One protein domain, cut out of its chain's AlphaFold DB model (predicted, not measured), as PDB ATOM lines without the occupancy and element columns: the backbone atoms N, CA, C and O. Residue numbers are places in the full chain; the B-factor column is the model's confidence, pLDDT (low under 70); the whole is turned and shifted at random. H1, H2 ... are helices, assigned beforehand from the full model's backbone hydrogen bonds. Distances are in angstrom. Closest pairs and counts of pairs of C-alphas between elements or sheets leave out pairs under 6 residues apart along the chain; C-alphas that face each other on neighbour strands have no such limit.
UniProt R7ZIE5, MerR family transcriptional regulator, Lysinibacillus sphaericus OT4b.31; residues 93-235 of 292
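Overview. This is residues 93 to 235 of the 292 residues of the protein "MerR family transcriptional regulator" of Lysinibacillus sphaericus OT4b.31 (UniProt R7ZIE5). What is the main picture? Short helices H1 to H5 cluster, mostly crossed, into one lobe, and the long helix H9 reaches it with its last residues, H7 and H8 packing along the rest of H9. H6 folds back on H5 as a helical hairpin. How large is it? The printed part has 143 residues with nine named helices, H1 to H9 in order, and no named strand, so its class is all helix. It is compact, with a radius of gyration of the C-alphas of 16.4 A and spans of 46 by 37 by 21 A.

Along the chain. Where are the first helices? H1 is residues 93 to 101, from C-alpha 93 at (33.381, 8.498, 25.030); H2 is 115 to 122, H3 126 to 133, H4 142 to 152 and H5 156 to 162. Which follow? H6 is residues 172 to 182, H7 187 to 193 and H8 198 to 205. H9, residues 216 to 235, measures 28.6 A from first to last C-alpha and ends at (28.945, 9.381, 2.892).

Arrangement. What do H1 to H4 touch? Among the closest C-alphas, Gly 93 of H1 and Glu 133 of H3 are 3.9 A apart, Ser 119 of H2 and Glu 126 of H3 5.5 A, and Ala 149 of H4 and Phe 156 of H5 5.2 A; each pair of helices touches. What does the hub H9 touch? It touches H5 with residues 232 to 235 alone, Ala 157 to Asp 233 at 4.7 A being the closest C-alphas, about perpendicular at 80 degrees. With residues 223 to 230 alone it touches H7, closest C-alphas Val 190 and Tyr 226 at 5.1 A, and with 216 to 223 alone H8, Tyr 202 and Ala 219 at 6.4 A. How are the backbones? In H1 to H9 every O i to N i+4 pair is within hydrogen-bond range.

Size, cuts and confidence. Which link is long? Residues 102 to 114, between H1 and H2; the printed part has no cut. Where is confidence low? Residues 173, 184 and 209 to 211 are under 70.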
ATOM      1  N   GLY A  93      32.222   8.455  24.137       96.06
ATOM      2  CA  GLY A  93      33.381   8.498  25.030       96.06
ATOM      3  C   GLY A  93      34.100   7.158  25.166       96.06
ATOM      4  O   GLY A  93      35.325   7.095  25.089       96.06
ATOM      5  N   GLU A  94      33.339   6.073  25.306       93.56
ATOM      6  CA  GLU A  94      33.894   4.722  25.381       93.56
ATOM      7  C   GLU A  94      34.621   4.335  24.091       93.56
ATOM      8  O   GLU A  94      35.720   3.788  24.160       93.56
ATOM      9  N   ALA A  95      34.064   4.674  22.926       94.12
ATOM     10  CA  ALA A  95      34.707   4.422  21.640       94.12
ATOM     11  C   ALA A  95      36.051   5.154  21.509       94.12
ATOM     12  O   ALA A  95      37.011   4.573  21.006       94.12
ATOM     13  N   ILE A  96      36.143   6.396  22.003       95.50
ATOM     14  CA  ILE A  96      37.401   7.156  22.043       95.50
ATOM     15  C   ILE A  96      38.416   6.459  22.949       95.50
ATOM     16  O   ILE A  96      39.535   6.199  22.509       95.50
ATOM     17  N   ARG A  97      38.021   6.117  24.182       94.62
ATOM     18  CA  ARG A  97      38.909   5.463  25.152       94.62
ATOM     19  C   ARG A  97      39.429   4.127  24.629       94.62
ATOM     20  O   ARG A  97      40.629   3.885  24.680       94.62
ATOM     21  N   VAL A  98      38.546   3.282  24.094       90.25
ATOM     22  CA  VAL A  98      38.916   1.963  23.554       90.25
ATOM     23  C   VAL A  98      39.862   2.114  22.368       90.25
ATOM     24  O   VAL A  98      40.932   1.517  22.380       90.25
ATOM     25  N   ALA A  99      39.536   2.969  21.394       91.94
ATOM     26  CA  ALA A  99      40.416   3.208  20.247       91.94
ATOM     27  C   ALA A  99      41.772   3.814  20.651       91.94
ATOM     28  O   ALA A  99      42.752   3.690  19.922       91.94
ATOM     29  N   ARG A 100      41.837   4.492  21.801       93.62
ATOM     30  CA  ARG A 100      43.061   5.070  22.355       93.62
ATOM     31  C   ARG A 100      43.919   4.033  23.080       93.62
ATOM     32  O   ARG A 100      45.138   4.076  22.939       93.62
ATOM     33  N   GLU A 101      43.313   3.188  23.908       90.06
ATOM     34  CA  GLU A 101      44.002   2.243  24.800       90.06
ATOM     35  C   GLU A 101      44.360   0.923  24.119       90.06
ATOM     36  O   GLU A 101      45.401   0.355  24.444       90.06
ATOM     37  N   ASP A 102      43.542   0.489  23.161       84.06
ATOM     38  CA  ASP A 102      43.716  -0.729  22.367       84.06
ATOM     39  C   ASP A 102      44.048  -0.384  20.904       84.06
ATOM     40  O   ASP A 102      43.398  -0.839  19.962       84.06
ATOM     41  N   ASN A 103      45.024   0.511  20.715       84.25
ATOM     42  CA  ASN A 103      45.510   0.901  19.394       84.25
ATOM     43  C   ASN A 103      46.688   0.012  18.964       84.25
ATOM     44  O   ASN A 103      47.313  -0.634  19.802       84.25
ATOM     45  N   TYR A 104      47.024   0.010  17.673       79.94
ATOM     46  CA  TYR A 104      48.116  -0.785  17.109       79.94
ATOM     47  C   TYR A 104      48.956   0.084  16.169       79.94
ATOM     48  O   TYR A 104      48.407   0.871  15.394       79.94
ATOM     49  N   ASP A 105      50.282  -0.035  16.234       77.50
ATOM     50  CA  ASP A 105      51.157   0.630  15.267       77.50
ATOM     51  C   ASP A 105      51.160  -0.075  13.898       77.50
ATOM     52  O   ASP A 105      50.476  -1.065  13.652       77.50
ATOM     53  N   SER A 106      51.980   0.434  12.976       71.94
ATOM     54  CA  SER A 106      52.146  -0.149  11.641       71.94
ATOM     55  C   SER A 106      52.764  -1.555  11.617       71.94
ATOM     56  O   SER A 106      52.826  -2.152  10.544       71.94
ATOM     57  N   ASN A 107      53.281  -2.041  12.747       73.44
ATOM     58  CA  ASN A 107      53.854  -3.375  12.917       73.44
ATOM     59  C   ASN A 107      52.905  -4.312  13.686       73.44
ATOM     60  O   ASN A 107      53.337  -5.390  14.094       73.44
ATOM     61  N   ASP A 108      51.644  -3.908  13.882       70.00
ATOM     62  CA  ASP A 108      50.646  -4.605  14.695       70.00
ATOM     63  C   ASP A 108      51.054  -4.744  16.179       70.00
ATOM     64  O   ASP A 108      50.591  -5.646  16.883       70.00
ATOM     65  N   GLU A 109      51.904  -3.846  16.691       75.06
ATOM     66  CA  GLU A 109      52.232  -3.782  18.117       75.06
ATOM     67  C   GLU A 109      51.213  -2.920  18.865       75.06
ATOM     68  O   GLU A 109      50.969  -1.763  18.513       75.06
ATOM     69  N   GLN A 110      50.634  -3.482  19.929       82.69
ATOM     70  CA  GLN A 110      49.652  -2.785  20.755       82.69
ATOM     71  C   GLN A 110      50.286  -1.572  21.450       82.69
ATOM     72  O   GLN A 110      51.349  -1.668  22.071       82.69
ATOM     73  N   LEU A 111      49.600  -0.433  21.406       86.44
ATOM     74  CA  LEU A 111      50.006   0.794  22.075       86.44
ATOM     75  C   LEU A 111      48.814   1.577  22.608       86.44
ATOM     76  O   LEU A 111      47.693   1.492  22.117       86.44
ATOM     77  N   THR A 112      49.105   2.432  23.584       91.44
ATOM     78  CA  THR A 112      48.164   3.437  24.068       91.44
ATOM     79  C   THR A 112      48.546   4.811  23.533       91.44
ATOM     80  O   THR A 112      49.664   5.282  23.753       91.44
ATOM     81  N   ILE A 113      47.607   5.497  22.884       92.12
ATOM     82  CA  ILE A 113      47.785   6.888  22.459       92.12
ATOM     83  C   ILE A 113      47.573   7.794  23.687       92.12
ATOM     84  O   ILE A 113      46.519   7.747  24.313       92.12
ATOM     85  N   PRO A 114      48.527   8.647  24.093       94.81
ATOM     86  CA  PRO A 114      48.300   9.554  25.215       94.81
ATOM     87  C   PRO A 114      47.263  10.638  24.881       94.81
ATOM     88  O   PRO A 114      47.277  11.194  23.779       94.81
ATOM     89  N   LEU A 115      46.436  11.031  25.858       95.12
ATOM     90  CA  LEU A 115      45.485  12.147  25.708       95.12
ATOM     91  C   LEU A 115      46.167  13.441  25.245       95.12
ATOM     92  O   LEU A 115      45.608  14.172  24.431       95.12
ATOM     93  N   SER A 116      47.406  13.683  25.676       95.00
ATOM     94  CA  SER A 116      48.218  14.831  25.255       95.00
ATOM     95  C   SER A 116      48.485  14.893  23.746       95.00
ATOM     96  O   SER A 116      48.610  15.984  23.181       95.00
ATOM     97  N   VAL A 117      48.549  13.745  23.060       94.00
ATOM     98  CA  VAL A 117      48.717  13.675  21.600       94.00
ATOM     99  C   VAL A 117      47.425  14.086  20.902       94.00
ATOM    100  O   VAL A 117      47.454  14.908  19.983       94.00
ATOM    101  N   ILE A 118      46.290  13.559  21.366       95.31
ATOM    102  CA  ILE A 118      44.964  13.864  20.817       95.31
ATOM    103  C   ILE A 118      44.620  15.333  21.075       95.31
ATOM    104  O   ILE A 118      44.283  16.055  20.141       95.31
ATOM    105  N   SER A 119      44.796  15.792  22.317       94.75
ATOM    106  CA  SER A 119      44.564  17.166  22.771       94.75
ATOM    107  C   SER A 119      45.231  18.195  21.859       94.75
ATOM    108  O   SER A 119      44.575  19.125  21.385       94.75
ATOM    109  N   LYS A 120      46.516  17.986  21.537       93.38
ATOM    110  CA  LYS A 120      47.272  18.854  20.623       93.38
ATOM    111  C   LYS A 120      46.736  18.815  19.192       93.38
ATOM    112  O   LYS A 120      46.687  19.858  18.551       93.38
ATOM    113  N   LYS A 121      46.347  17.638  18.690       91.38
ATOM    114  CA  LYS A 121      45.838  17.468  17.317       91.38
ATOM    115  C   LYS A 121      44.480  18.138  17.110       91.38
ATOM    116  O   LYS A 121      44.287  18.797  16.096       91.38
ATOM    117  N   ILE A 122      43.562  17.992  18.065       93.12
ATOM    118  CA  ILE A 122      42.186  18.501  17.931       93.12
ATOM    119  C   ILE A 122      41.974  19.869  18.598       93.12
ATOM    120  O   ILE A 122      40.881  20.430  18.513       93.12
ATOM    121  N   ASN A 123      43.009  20.406  19.253       92.56
ATOM    122  CA  ASN A 123      42.998  21.682  19.970       92.56
ATOM    123  C   ASN A 123      41.918  21.748  21.074       92.56
ATOM    124  O   ASN A 123      41.097  22.666  21.111       92.56
ATOM    125  N   ILE A 124      41.904  20.747  21.961       93.50
ATOM    126  CA  ILE A 124      40.994  20.646  23.118       93.50
ATOM    127  C   ILE A 124      41.809  20.259  24.363       93.50
ATOM    128  O   ILE A 124      42.709  19.432  24.227       93.50
ATOM    129  N   PRO A 125      41.529  20.795  25.568       96.81
ATOM    130  CA  PRO A 125      42.235  20.401  26.792       96.81
ATOM    131  C   PRO A 125      42.138  18.898  27.099       96.81
ATOM    132  O   PRO A 125      41.083  18.294  26.919       96.81
ATOM    133  N   GLU A 126      43.208  18.306  27.642       96.94
ATOM    134  CA  GLU A 126      43.212  16.896  28.080       96.94
ATOM    135  C   GLU A 126      42.089  16.599  29.080       96.94
ATOM    136  O   GLU A 126      41.411  15.586  28.954       96.94
ATOM    137  N   THR A 127      41.807  17.531  29.996       96.69
ATOM    138  CA  THR A 127      40.706  17.414  30.968       96.69
ATOM    139  C   THR A 127      39.337  17.302  30.301       96.69
ATOM    140  O   THR A 127      38.444  16.643  30.816       96.69
ATOM    141  N   THR A 128      39.146  17.950  29.151       96.50
ATOM    142  CA  THR A 128      37.893  17.872  28.392       96.50
ATOM    143  C   THR A 128      37.773  16.529  27.676       96.50
ATOM    144  O   THR A 128      36.691  15.953  27.647       96.50
ATOM    145  N   LEU A 129      38.876  15.996  27.141       96.12
ATOM    146  CA  LEU A 129      38.893  14.644  26.579       96.12
ATOM    147  C   LEU A 129      38.630  13.578  27.650       96.12
ATOM    148  O   LEU A 129      37.840  12.672  27.416       96.12
ATOM    149  N   GLU A 130      39.218  13.725  28.837       96.06
ATOM    150  CA  GLU A 130      38.963  12.847  29.983       96.06
ATOM    151  C   GLU A 130      37.488  12.890  30.411       96.06
ATOM    152  O   GLU A 130      36.884  11.856  30.686       96.06
ATOM    153  N   GLN A 131      36.866  14.073  30.426       97.19
ATOM    154  CA  GLN A 131      35.428  14.205  30.674       97.19
ATOM    155  C   GLN A 131      34.595  13.460  29.621       97.19
ATOM    156  O   GLN A 131      33.664  12.744  29.988       97.19
ATOM    157  N   ILE A 132      34.946  13.585  28.336       96.81
ATOM    158  CA  ILE A 132      34.274  12.871  27.242       96.81
ATOM    159  C   ILE A 132      34.415  11.353  27.414       96.81
ATOM    160  O   ILE A 132      33.405  10.655  27.377       96.81
ATOM    161  N   GLU A 133      35.628  10.835  27.648       95.94
ATOM    162  CA  GLU A 133      35.873   9.396  27.864       95.94
ATOM    163  C   GLU A 133      35.102   8.839  29.073       95.94
ATOM    164  O   GLU A 133      34.699   7.675  29.073       95.94
ATOM    165  N   ASN A 134      34.836   9.684  30.072       94.69
ATOM    166  CA  ASN A 134      34.025   9.361  31.246       94.69
ATOM    167  C   ASN A 134      32.512   9.588  31.048       94.69
ATOM    168  O   ASN A 134      31.745   9.501  32.008       94.69
ATOM    169  N   GLY A 135      32.063   9.857  29.818       92.44
ATOM    170  CA  GLY A 135      30.647   9.916  29.450       92.44
ATOM    171  C   GLY A 135      29.987  11.287  29.604       92.44
ATOM    172  O   GLY A 135      28.764  11.382  29.500       92.44
ATOM    173  N   VAL A 136      30.757  12.354  29.839       95.50
ATOM    174  CA  VAL A 136      30.220  13.719  29.790       95.50
ATOM    175  C   VAL A 136      29.965  14.093  28.331       95.50
ATOM    176  O   VAL A 136      30.878  14.076  27.506       95.50
ATOM    177  N   ASP A 137      28.723  14.459  28.016       93.56
ATOM    178  CA  ASP A 137      28.331  14.874  26.670       93.56
ATOM    179  C   ASP A 137      28.868  16.279  26.353       93.56
ATOM    180  O   ASP A 137      28.311  17.298  26.770       93.56
ATOM    181  N   ILE A 138      30.002  16.327  25.653       93.88
ATOM    182  CA  ILE A 138      30.644  17.560  25.195       93.88
ATOM    183  C   ILE A 138      30.693  17.521  23.664       93.88
ATOM    184  O   ILE A 138      31.441  16.722  23.092       93.88
ATOM    185  N   PRO A 139      29.927  18.380  22.968       91.88
ATOM    186  CA  PRO A 139      29.820  18.312  21.521       91.88
ATOM    187  C   PRO A 139      31.126  18.739  20.847       91.88
ATOM    188  O   PRO A 139      31.657  19.820  21.107       91.88
ATOM    189  N   LEU A 140      31.601  17.918  19.910       92.69
ATOM    190  CA  LEU A 140      32.741  18.241  19.054       92.69
ATOM    191  C   LEU A 140      32.288  18.775  17.687       92.69
ATOM    192  O   LEU A 140      31.260  18.373  17.123       92.69
ATOM    193  N   THR A 141      33.081  19.689  17.123       91.19
ATOM    194  CA  THR A 141      32.897  20.139  15.736       91.19
ATOM    195  C   THR A 141      33.261  19.029  14.749       91.19
ATOM    196  O   THR A 141      34.031  18.124  15.061       91.19
ATOM    197  N   ASN A 142      32.755  19.115  13.518       88.56
ATOM    198  CA  ASN A 142      33.053  18.118  12.483       88.56
ATOM    199  C   ASN A 142      34.555  18.057  12.152       88.56
ATOM    200  O   ASN A 142      35.090  16.982  11.905       88.56
ATOM    201  N   VAL A 143      35.248  19.201  12.207       87.38
ATOM    202  CA  VAL A 143      36.708  19.273  12.027       87.38
ATOM    203  C   VAL A 143      37.425  18.555  13.170       87.38
ATOM    204  O   VAL A 143      38.309  17.745  12.913       87.38
ATOM    205  N   GLN A 144      37.012  18.788  14.421       93.38
ATOM    206  CA  GLN A 144      37.574  18.087  15.580       93.38
ATOM    207  C   GLN A 144      37.323  16.580  15.513       93.38
ATOM    208  O   GLN A 144      38.241  15.820  15.786       93.38
ATOM    209  N   LEU A 145      36.129  16.145  15.101       95.25
ATOM    210  CA  LEU A 145      35.818  14.725  14.901       95.25
ATOM    211  C   LEU A 145      36.687  14.092  13.811       95.25
ATOM    212  O   LEU A 145      37.152  12.971  13.978       95.25
ATOM    213  N   MET A 146      36.942  14.810  12.717       89.94
ATOM    214  CA  MET A 146      37.790  14.314  11.633       89.94
ATOM    215  C   MET A 146      39.260  14.207  12.046       89.94
ATOM    216  O   MET A 146      39.913  13.215  11.731       89.94
ATOM    217  N   GLU A 147      39.783  15.184  12.785       92.12
ATOM    218  CA  GLU A 147      41.142  15.107  13.331       92.12
ATOM    219  C   GLU A 147      41.262  14.070  14.459       92.12
ATOM    220  O   GLU A 147      42.291  13.405  14.563       92.12
ATOM    221  N   LEU A 148      40.206  13.871  15.254       95.81
ATOM    222  CA  LEU A 148      40.131  12.825  16.277       95.81
ATOM    223  C   LEU A 148      40.149  11.428  15.650       95.81
ATOM    224  O   LEU A 148      40.954  10.595  16.054       95.81
ATOM    225  N   ALA A 149      39.318  11.196  14.630       94.88
ATOM    226  CA  ALA A 149      39.260   9.934  13.895       94.88
ATOM    227  C   ALA A 149      40.629   9.573  13.300       94.88
ATOM    228  O   ALA A 149      41.131   8.475  13.516       94.88
ATOM    229  N   LYS A 150      41.298  10.542  12.657       92.12
ATOM    230  CA  LYS A 150      42.673  10.373  12.156       92.12
ATOM    231  C   LYS A 150      43.689  10.115  13.266       92.12
ATOM    232  O   LYS A 150      44.641   9.376  13.048       92.12
ATOM    233  N   ALA A 151      43.552  10.773  14.420       92.81
ATOM    234  CA  ALA A 151      44.475  10.603  15.539       92.81
ATOM    235  C   ALA A 151      44.394   9.199  16.144       92.81
ATOM    236  O   ALA A 151      45.425   8.677  16.548       92.81
ATOM    237  N   LEU A 152      43.189   8.631  16.193       93.44
ATOM    238  CA  LEU A 152      42.888   7.305  16.733       93.44
ATOM    239  C   LEU A 152      42.973   6.189  15.681       93.44
ATOM    240  O   LEU A 152      42.771   5.030  16.017       93.44
ATOM    241  N   ASP A 153      43.236   6.541  14.422       93.12
ATOM    242  CA  ASP A 153      43.147   5.651  13.263       93.12
ATOM    243  C   ASP A 153      41.820   4.879  13.184       93.12
ATOM    244  O   ASP A 153      41.797   3.697  12.885       93.12
ATOM    245  N   VAL A 154      40.688   5.540  13.422       94.19
ATOM    246  CA  VAL A 154      39.345   4.958  13.244       94.19
ATOM    247  C   VAL A 154      38.596   5.681  12.135       94.19
ATOM    248  O   VAL A 154      38.905   6.830  11.813       94.19
ATOM    249  N   THR A 155      37.597   5.032  11.535       93.44
ATOM    250  CA  THR A 155      36.769   5.692  10.514       93.44
ATOM    251  C   THR A 155      36.067   6.928  11.087       93.44
ATOM    252  O   THR A 155      35.593   6.945  12.229       93.44
ATOM    253  N   PHE A 156      35.993   7.989  10.285       94.50
ATOM    254  CA  PHE A 156      35.275   9.205  10.644       94.50
ATOM    255  C   PHE A 156      33.789   8.917  10.869       94.50
ATOM    256  O   PHE A 156      33.227   9.399  11.852       94.50
ATOM    257  N   ALA A 157      33.170   8.099  10.013       90.75
ATOM    258  CA  ALA A 157      31.774   7.702  10.152       90.75
ATOM    259  C   ALA A 157      31.461   7.099  11.521       90.75
ATOM    260  O   ALA A 157      30.429   7.433  12.100       90.75
ATOM    261  N   TYR A 158      32.350   6.259  12.055       95.75
ATOM    262  CA  TYR A 158      32.130   5.610  13.341       95.75
ATOM    263  C   TYR A 158      31.977   6.635  14.469       95.75
ATOM    264  O   TYR A 158      30.957   6.661  15.157       95.75
ATOM    265  N   LEU A 159      32.941   7.551  14.602       96.38
ATOM    266  CA  LEU A 159      32.878   8.606  15.616       96.38
ATOM    267  C   LEU A 159      31.771   9.628  15.334       96.38
ATOM    268  O   LEU A 159      31.157  10.142  16.266       96.38
ATOM    269  N   TYR A 160      31.499   9.924  14.063       95.69
ATOM    270  CA  TYR A 160      30.481  10.887  13.654       95.69
ATOM    271  C   TYR A 160      29.066  10.436  14.042       95.69
ATOM    272  O   TYR A 160      28.325  11.202  14.662       95.69
ATOM    273  N   LEU A 161      28.728   9.178  13.744       93.50
ATOM    274  CA  LEU A 161      27.439   8.568  14.078       93.50
ATOM    275  C   LEU A 161      27.280   8.363  15.594       93.50
ATOM    276  O   LEU A 161      26.217   8.635  16.157       93.50
ATOM    277  N   LEU A 162      28.351   7.957  16.291       95.50
ATOM    278  CA  LEU A 162      28.344   7.850  17.755       95.50
ATOM    279  C   LEU A 162      28.166   9.204  18.451       95.50
ATOM    280  O   LEU A 162      27.509   9.274  19.485       95.50
ATOM    281  N   ALA A 163      28.677  10.288  17.860       95.19
ATOM    282  CA  ALA A 163      28.420  11.656  18.310       95.19
ATOM    283  C   ALA A 163      26.988  12.145  17.990       95.19
ATOM    284  O   ALA A 163      26.692  13.334  18.130       95.19
ATOM    285  N   GLY A 164      26.105  11.262  17.509       93.12
ATOM    286  CA  GLY A 164      24.714  11.568  17.183       93.12
ATOM    287  C   GLY A 164      24.521  12.283  15.846       93.12
ATOM    288  O   GLY A 164      23.402  12.691  15.521       93.12
ATOM    289  N   LYS A 165      25.585  12.487  15.061       89.56
ATOM    290  CA  LYS A 165      25.528  13.280  13.831       89.56
ATOM    291  C   LYS A 165      25.247  12.379  12.633       89.56
ATOM    292  O   LYS A 165      25.894  11.361  12.450       89.56
ATOM    293  N   GLY A 166      24.305  12.779  11.777       80.38
ATOM    294  CA  GLY A 166      23.915  11.993  10.595       80.38
ATOM    295  C   GLY A 166      22.993  10.806  10.896       80.38
ATOM    296  O   GLY A 166      22.528  10.158   9.967       80.38
ATOM    297  N   ASN A 167      22.657  10.556  12.167       83.38
ATOM    298  CA  ASN A 167      21.773   9.455  12.571       83.38
ATOM    299  C   ASN A 167      20.378   9.546  11.940       83.38
ATOM    300  O   ASN A 167      19.745   8.531  11.694       83.38
ATOM    301  N   ASN A 168      19.917  10.757  11.620       79.81
ATOM    302  CA  ASN A 168      18.647  11.013  10.942       79.81
ATOM    303  C   ASN A 168      18.591  10.510   9.486       79.81
ATOM    304  O   ASN A 168      17.530  10.586   8.873       79.81
ATOM    305  N   LEU A 169      19.711  10.050   8.923       71.69
ATOM    306  CA  LEU A 169      19.766   9.442   7.593       71.69
ATOM    307  C   LEU A 169      19.324   7.971   7.595       71.69
ATOM    308  O   LEU A 169      19.095   7.415   6.525       71.69
ATOM    309  N   PHE A 170      19.213   7.344   8.769       73.88
ATOM    310  CA  PHE A 170      19.000   5.906   8.902       73.88
ATOM    311  C   PHE A 170      17.866   5.595   9.879       73.88
ATOM    312  O   PHE A 170      17.669   6.284  10.879       73.88
ATOM    313  N   GLU A 171      17.152   4.501   9.625       71.94
ATOM    314  CA  GLU A 171      16.321   3.880  10.654       71.94
ATOM    315  C   GLU A 171      17.204   3.318  11.781       71.94
ATOM    316  O   GLU A 171      18.353   2.932  11.559       71.94
ATOM    317  N   GLN A 172      16.681   3.254  13.010       74.06
ATOM    318  CA  GLN A 172      17.485   2.918  14.195       74.06
ATOM    319  C   GLN A 172      18.138   1.525  14.121       74.06
ATOM    320  O   GLN A 172      19.272   1.342  14.558       74.06
ATOM    321  N   ASN A 173      17.434   0.536  13.571       68.19
ATOM    322  CA  ASN A 173      17.959  -0.811  13.322       68.19
ATOM    323  C   ASN A 173      19.124  -0.794  12.315       68.19
ATOM    324  O   ASN A 173      20.144  -1.440  12.551       68.19
ATOM    325  N   ILE A 174      18.997  -0.025  11.232       72.25
ATOM    326  CA  ILE A 174      20.033   0.135  10.204       72.25
ATOM    327  C   ILE A 174      21.253   0.844  10.796       72.25
ATOM    328  O   ILE A 174      22.373   0.363  10.640       72.25
ATOM    329  N   LEU A 175      21.042   1.934  11.538       74.00
ATOM    330  CA  LEU A 175      22.105   2.663  12.232       74.00
ATOM    331  C   LEU A 175      22.892   1.752  13.179       74.00
ATOM    332  O   LEU A 175      24.122   1.769  13.177       74.00
ATOM    333  N   ASN A 176      22.189   0.937  13.964       78.00
ATOM    334  CA  ASN A 176      22.824  -0.004  14.877       78.00
ATOM    335  C   ASN A 176      23.705  -1.010  14.121       78.00
ATOM    336  O   ASN A 176      24.843  -1.250  14.521       78.00
ATOM    337  N   ASN A 177      23.214  -1.549  13.003       74.00
ATOM    338  CA  ASN A 177      23.978  -2.473  12.165       74.00
ATOM    339  C   ASN A 177      25.212  -1.806  11.542       74.00
ATOM    340  O   ASN A 177      26.286  -2.405  11.546       74.00
ATOM    341  N   ILE A 178      25.084  -0.564  11.065       76.50
ATOM    342  CA  ILE A 178      26.215   0.228  10.562       76.50
ATOM    343  C   ILE A 178      27.274   0.377  11.662       76.50
ATOM    344  O   ILE A 178      28.436   0.051  11.446       76.50
ATOM    345  N   LEU A 179      26.882   0.818  12.860       83.56
ATOM    346  CA  LEU A 179      27.802   1.025  13.985       83.56
ATOM    347  C   LEU A 179      28.508  -0.265  14.425       83.56
ATOM    348  O   LEU A 179      29.675  -0.225  14.812       83.56
ATOM    349  N   ILE A 180      27.821  -1.406  14.341       77.75
ATOM    350  CA  ILE A 180      28.402  -2.724  14.613       77.75
ATOM    351  C   ILE A 180      29.456  -3.090  13.564       77.75
ATOM    352  O   ILE A 180      30.524  -3.569  13.933       77.75
ATOM    353  N   GLN A 181      29.182  -2.848  12.281       77.19
ATOM    354  CA  GLN A 181      30.106  -3.172  11.188       77.19
ATOM    355  C   GLN A 181      31.296  -2.206  11.099       77.19
ATOM    356  O   GLN A 181      32.375  -2.601  10.672       77.19
ATOM    357  N   LEU A 182      31.126  -0.950  11.526       79.44
ATOM    358  CA  LEU A 182      32.200   0.048  11.575       79.44
ATOM    359  C   LEU A 182      33.136  -0.094  12.785       79.44
ATOM    360  O   LEU A 182      34.212   0.511  12.790       79.44
ATOM    361  N   ARG A 183      32.704  -0.829  13.820       73.75
ATOM    362  CA  ARG A 183      33.406  -1.032  15.098       73.75
ATOM    363  C   ARG A 183      34.910  -1.256  14.887       73.75
ATOM    364  O   ARG A 183      35.277  -2.052  14.030       73.75
ATOM    365  N   PRO A 184      35.754  -0.564  15.678       69.19
ATOM    366  CA  PRO A 184      36.769   0.334  15.148       69.19
ATOM    367  C   PRO A 184      37.641  -0.369  14.107       69.19
ATOM    368  O   PRO A 184      38.699  -0.917  14.408       69.19
ATOM    369  N   LEU A 185      37.178  -0.336  12.859       80.50
ATOM    370  CA  LEU A 185      38.020  -0.677  11.730       80.50
ATOM    371  C   LEU A 185      39.053   0.433  11.590       80.50
ATOM    372  O   LEU A 185      38.697   1.619  11.558       80.50
ATOM    373  N   GLN A 186      40.320   0.039  11.497       88.38
ATOM    374  CA  GLN A 186      41.402   0.994  11.334       88.38
ATOM    375  C   GLN A 186      41.213   1.788  10.041       88.38
ATOM    376  O   GLN A 186      41.063   1.197   8.967       88.38
ATOM    377  N   HIS A 187      41.229   3.118  10.114       88.56
ATOM    378  CA  HIS A 187      41.038   3.967   8.936       88.56
ATOM    379  C   HIS A 187      42.117   3.705   7.875       88.56
ATOM    380  O   HIS A 187      41.816   3.635   6.679       88.56
ATOM    381  N   SER A 188      43.362   3.504   8.306       88.19
ATOM    382  CA  SER A 188      44.483   3.115   7.451       88.19
ATOM    383  C   SER A 188      44.219   1.805   6.693       88.19
ATOM    384  O   SER A 188      44.399   1.754   5.471       88.19
ATOM    385  N   SER A 189      43.718   0.785   7.391       90.00
ATOM    386  CA  SER A 189      43.339  -0.514   6.831       90.00
ATOM    387  C   SER A 189      42.154  -0.403   5.877       90.00
ATOM    388  O   SER A 189      42.237  -0.907   4.758       90.00
ATOM    389  N   VAL A 190      41.100   0.329   6.253       88.19
ATOM    390  CA  VAL A 190      39.941   0.599   5.386       88.19
ATOM    391  C   VAL A 190      40.405   1.225   4.077       88.19
ATOM    392  O   VAL A 190      40.145   0.671   3.016       88.19
ATOM    393  N   LYS A 191      41.185   2.310   4.139       88.31
ATOM    394  CA  LYS A 191      41.690   3.007   2.949       88.31
ATOM    395  C   LYS A 191      42.583   2.121   2.074       88.31
ATOM    396  O   LYS A 191      42.517   2.207   0.849       88.31
ATOM    397  N   LYS A 192      43.445   1.307   2.688       90.25
ATOM    398  CA  LYS A 192      44.341   0.388   1.976       90.25
ATOM    399  C   LYS A 192      43.533  -0.693   1.263       90.25
ATOM    400  O   LYS A 192      43.649  -0.837   0.047       90.25
ATOM    401  N   PHE A 193      42.717  -1.436   2.004       90.44
ATOM    402  CA  PHE A 193      42.035  -2.626   1.504       90.44
ATOM    403  C   PHE A 193      40.841  -2.304   0.605       90.44
ATOM    404  O   PHE A 193      40.596  -3.043  -0.340       90.44
ATOM    405  N   SER A 194      40.162  -1.170   0.799       84.12
ATOM    406  CA  SER A 194      39.087  -0.748  -0.108       84.12
ATOM    407  C   SER A 194      39.593  -0.228  -1.461       84.12
ATOM    408  O   SER A 194      38.790   0.025  -2.357       84.12
ATOM    409  N   SER A 195      40.905  -0.002  -1.608       88.38
ATOM    410  CA  SER A 195      41.519   0.525  -2.837       88.38
ATOM    411  C   SER A 195      42.086  -0.545  -3.777       88.38
ATOM    412  O   SER A 195      42.449  -0.222  -4.907       88.38
ATOM    413  N   MET A 196      42.170  -1.793  -3.314       92.50
ATOM    414  CA  MET A 196      42.671  -2.948  -4.069       92.50
ATOM    415  C   MET A 196      41.514  -3.821  -4.561       92.50
ATOM    416  O   MET A 196      40.389  -3.677  -4.084       92.50
ATOM    417  N   THR A 197      41.772  -4.734  -5.498       95.25
ATOM    418  CA  THR A 197      40.775  -5.752  -5.871       95.25
ATOM    419  C   THR A 197      40.676  -6.848  -4.810       95.25
ATOM    420  O   THR A 197      41.557  -7.010  -3.960       95.25
ATOM    421  N   PHE A 198      39.610  -7.652  -4.871       91.56
ATOM    422  CA  PHE A 198      39.466  -8.805  -3.984       91.56
ATOM    423  C   PHE A 198      40.612  -9.815  -4.158       91.56
ATOM    424  O   PHE A 198      41.102 -10.362  -3.174       91.56
ATOM    425  N   GLU A 199      41.075 -10.046  -5.387       94.81
ATOM    426  CA  GLU A 199      42.182 -10.962  -5.673       94.81
ATOM    427  C   GLU A 199      43.486 -10.475  -5.036       94.81
ATOM    428  O   GLU A 199      44.197 -11.263  -4.414       94.81
ATOM    429  N   GLU A 200      43.779  -9.175  -5.138       94.69
ATOM    430  CA  GLU A 200      44.942  -8.554  -4.495       94.69
ATOM    431  C   GLU A 200      44.855  -8.655  -2.966       94.69
ATOM    432  O   GLU A 200      45.830  -9.037  -2.312       94.69
ATOM    433  N   PHE A 201      43.676  -8.381  -2.398       92.62
ATOM    434  CA  PHE A 201      43.411  -8.543  -0.970       92.62
ATOM    435  C   PHE A 201      43.613  -9.989  -0.512       92.62
ATOM    436  O   PHE A 201      44.281 -10.236   0.497       92.62
ATOM    437  N   TYR A 202      43.048 -10.948  -1.242       91.69
ATOM    438  CA  TYR A 202      43.120 -12.359  -0.892       91.69
ATOM    439  C   TYR A 202      44.556 -12.870  -0.972       91.69
ATOM    440  O   TYR A 202      45.037 -13.493  -0.031       91.69
ATOM    441  N   GLU A 203      45.289 -12.557  -2.039       92.88
ATOM    442  CA  GLU A 203      46.688 -12.969  -2.178       92.88
ATOM    443  C   GLU A 203      47.581 -12.412  -1.062       92.88
ATOM    444  O   GLU A 203      48.471 -13.122  -0.585       92.88
ATOM    445  N   LEU A 204      47.309 -11.184  -0.611       90.06
ATOM    446  CA  LEU A 204      48.028 -10.543   0.487       90.06
ATOM    447  C   LEU A 204      47.727 -11.189   1.851       90.06
ATOM    448  O   LEU A 204      48.636 -11.312   2.670       90.06
ATOM    449  N   ASN A 205      46.480 -11.610   2.088       84.81
ATOM    450  CA  ASN A 205      45.996 -12.035   3.411       84.81
ATOM    451  C   ASN A 205      45.733 -13.547   3.542       84.81
ATOM    452  O   ASN A 205      45.411 -14.026   4.629       84.81
ATOM    453  N   LYS A 206      45.876 -14.334   2.467       86.44
ATOM    454  CA  LYS A 206      45.555 -15.774   2.483       86.44
ATOM    455  C   LYS A 206      46.428 -16.593   3.425       86.44
ATOM    456  O   LYS A 206      46.021 -17.688   3.789       86.44
ATOM    457  N   LYS A 207      47.629 -16.126   3.779       85.12
ATOM    458  CA  LYS A 207      48.525 -16.813   4.720       85.12
ATOM    459  C   LYS A 207      48.416 -16.166   6.091       85.12
ATOM    460  O   LYS A 207      48.844 -15.033   6.271       85.12
ATOM    461  N   LEU A 208      47.895 -16.922   7.046       72.19
ATOM    462  CA  LEU A 208      47.788 -16.493   8.436       72.19
ATOM    463  C   LEU A 208      49.107 -16.725   9.189       72.19
ATOM    464  O   LEU A 208      49.920 -17.564   8.797       72.19
ATOM    465  N   SER A 209      49.310 -16.015  10.303       64.69
ATOM    466  CA  SER A 209      50.545 -16.070  11.111       64.69
ATOM    467  C   SER A 209      50.866 -17.464  11.667       64.69
ATOM    468  O   SER A 209      52.021 -17.793  11.914       64.69
ATOM    469  N   ASN A 210      49.848 -18.308  11.827       62.50
ATOM    470  CA  ASN A 210      49.967 -19.709  12.242       62.50
ATOM    471  C   ASN A 210      50.246 -20.677  11.067       62.50
ATOM    472  O   ASN A 210      50.293 -21.889  11.270       62.50
ATOM    473  N   GLY A 211      50.386 -20.164   9.840       69.25
ATOM    474  CA  GLY A 211      50.625 -20.933   8.620       69.25
ATOM    475  C   GLY A 211      49.376 -21.506   7.938       69.25
ATOM    476  O   GLY A 211      49.517 -22.114   6.875       69.25
ATOM    477  N   SER A 212      48.169 -21.326   8.491       73.25
ATOM    478  CA  SER A 212      46.932 -21.788   7.846       73.25
ATOM    479  C   SER A 212      46.486 -20.866   6.707       73.25
ATOM    480  O   SER A 212      46.886 -19.701   6.636       73.25
ATOM    481  N   ILE A 213      45.641 -21.397   5.818       79.44
ATOM    482  CA  ILE A 213      45.067 -20.647   4.696       79.44
ATOM    483  C   ILE A 213      43.719 -20.055   5.109       79.44
ATOM    484  O   ILE A 213      42.886 -20.765   5.669       79.44
ATOM    485  N   LEU A 214      43.512 -18.771   4.826       77.44
ATOM    486  CA  LEU A 214      42.223 -18.105   4.993       77.44
ATOM    487  C   LEU A 214      41.226 -18.634   3.956       77.44
ATOM    488  O   LEU A 214      41.521 -18.629   2.762       77.44
ATOM    489  N   GLU A 215      40.046 -19.071   4.389       85.19
ATOM    490  CA  GLU A 215      39.005 -19.523   3.462       85.19
ATOM    491  C   GLU A 215      38.507 -18.369   2.582       85.19
ATOM    492  O   GLU A 215      38.325 -17.247   3.054       85.19
ATOM    493  N   VAL A 216      38.274 -18.645   1.293       83.81
ATOM    494  CA  VAL A 216      37.919 -17.629   0.283       83.81
ATOM    495  C   VAL A 216      36.636 -16.883   0.653       83.81
ATOM    496  O   VAL A 216      36.598 -15.659   0.564       83.81
ATOM    497  N   GLU A 217      35.596 -17.598   1.088       79.31
ATOM    498  CA  GLU A 217      34.311 -16.996   1.476       79.31
ATOM    499  C   GLU A 217      34.469 -16.061   2.678       79.31
ATOM    500  O   GLU A 217      33.962 -14.939   2.683       79.31
ATOM    501  N   TYR A 218      35.251 -16.484   3.669       75.88
ATOM    502  CA  TYR A 218      35.534 -15.670   4.844       75.88
ATOM    503  C   TYR A 218      36.397 -14.445   4.496       75.88
ATOM    504  O   TYR A 218      36.104 -13.331   4.930       75.88
ATOM    505  N   ALA A 219      37.402 -14.609   3.631       77.75
ATOM    506  CA  ALA A 219      38.194 -13.495   3.109       77.75
ATOM    507  C   ALA A 219      37.329 -12.479   2.348       77.75
ATOM    508  O   ALA A 219      37.538 -11.272   2.478       77.75
ATOM    509  N   LYS A 220      36.349 -12.958   1.574       81.38
ATOM    510  CA  LYS A 220      35.408 -12.110   0.841       81.38
ATOM    511  C   LYS A 220      34.535 -11.294   1.791       81.38
ATOM    512  O   LYS A 220      34.423 -10.087   1.602       81.38
ATOM    513  N   SER A 221      34.022 -11.911   2.853       77.19
ATOM    514  CA  SER A 221      33.261 -11.212   3.897       77.19
ATOM    515  C   SER A 221      34.075 -10.102   4.586       77.19
ATOM    516  O   SER A 221      33.571  -8.991   4.773       77.19
ATOM    517  N   ILE A 222      35.351 -10.359   4.900       78.69
ATOM    518  CA  ILE A 222      36.249  -9.339   5.467       78.69
ATOM    519  C   ILE A 222      36.468  -8.194   4.470       78.69
ATOM    520  O   ILE A 222      36.353  -7.024   4.831       78.69
ATOM    521  N   TYR A 223      36.769  -8.519   3.210       82.62
ATOM    522  CA  TYR A 223      36.971  -7.522   2.158       82.62
ATOM    523  C   TYR A 223      35.735  -6.631   1.969       82.62
ATOM    524  O   TYR A 223      35.856  -5.406   1.948       82.62
ATOM    525  N   ASP A 224      34.544  -7.227   1.905       78.88
ATOM    526  CA  ASP A 224      33.287  -6.491   1.748       78.88
ATOM    527  C   ASP A 224      33.011  -5.568   2.943       78.88
ATOM    528  O   ASP A 224      32.501  -4.465   2.757       78.88
ATOM    529  N   SER A 225      33.449  -5.949   4.147       79.62
ATOM    530  CA  SER A 225      33.374  -5.087   5.333       79.62
ATOM    531  C   SER A 225      34.245  -3.830   5.194       79.62
ATOM    532  O   SER A 225      33.816  -2.740   5.573       79.62
ATOM    533  N   TYR A 226      35.445  -3.936   4.602       85.12
ATOM    534  CA  TYR A 226      36.290  -2.766   4.319       85.12
ATOM    535  C   TYR A 226      35.694  -1.856   3.241       85.12
ATOM    536  O   TYR A 226      35.769  -0.632   3.368       85.12
ATOM    537  N   ILE A 227      35.091  -2.434   2.198       81.00
ATOM    538  CA  ILE A 227      34.396  -1.671   1.149       81.00
ATOM    539  C   ILE A 227      33.225  -0.899   1.752       81.00
ATOM    540  O   ILE A 227      33.169   0.324   1.615       81.00
ATOM    541  N   PHE A 228      32.363  -1.595   2.492       81.06
ATOM    542  CA  PHE A 228      31.231  -1.003   3.195       81.06
ATOM    543  C   PHE A 228      31.672   0.133   4.125       81.06
ATOM    544  O   PHE A 228      31.127   1.236   4.072       81.06
ATOM    545  N   ALA A 229      32.705  -0.099   4.942       81.44
ATOM    546  CA  ALA A 229      33.214   0.913   5.858       81.44
ATOM    547  C   ALA A 229      33.695   2.169   5.122       81.44
ATOM    548  O   ALA A 229      33.378   3.277   5.548       81.44
ATOM    549  N   ASN A 230      34.407   2.014   4.002       83.94
ATOM    550  CA  ASN A 230      34.852   3.140   3.184       83.94
ATOM    551  C   ASN A 230      33.672   3.909   2.559       83.94
ATOM    552  O   ASN A 230      33.685   5.139   2.554       83.94
ATOM    553  N   GLU A 231      32.647   3.223   2.054       79.81
ATOM    554  CA  GLU A 231      31.460   3.869   1.473       79.81
ATOM    555  C   GLU A 231      30.691   4.694   2.512       79.81
ATOM    556  O   GLU A 231      30.359   5.860   2.269       79.81
ATOM    557  N   ILE A 232      30.470   4.124   3.700       83.06
ATOM    558  CA  ILE A 232      29.827   4.834   4.809       83.06
ATOM    559  C   ILE A 232      30.699   6.004   5.287       83.06
ATOM    560  O   ILE A 232      30.174   7.091   5.545       83.06
ATOM    561  N   ASP A 233      32.021   5.828   5.355       86.25
ATOM    562  CA  ASP A 233      32.958   6.894   5.720       86.25
ATOM    563  C   ASP A 233      32.884   8.079   4.751       86.25
ATOM    564  O   ASP A 233      32.740   9.226   5.180       86.25
ATOM    565  N   GLN A 234      32.876   7.811   3.443       81.12
ATOM    566  CA  GLN A 234      32.718   8.834   2.406       81.12
ATOM    567  C   GLN A 234      31.369   9.554   2.511       81.12
ATOM    568  O   GLN A 234      31.322  10.788   2.451       81.12
ATOM    569  N   LEU A 235      30.280   8.809   2.720       80.31
ATOM    570  CA  LEU A 235      28.945   9.381   2.892       80.31
ATOM    571  C   LEU A 235      28.888  10.325   4.103       80.31
ATOM    572  O   LEU A 235      28.368  11.441   4.000       80.31
TER     573      LEU A 235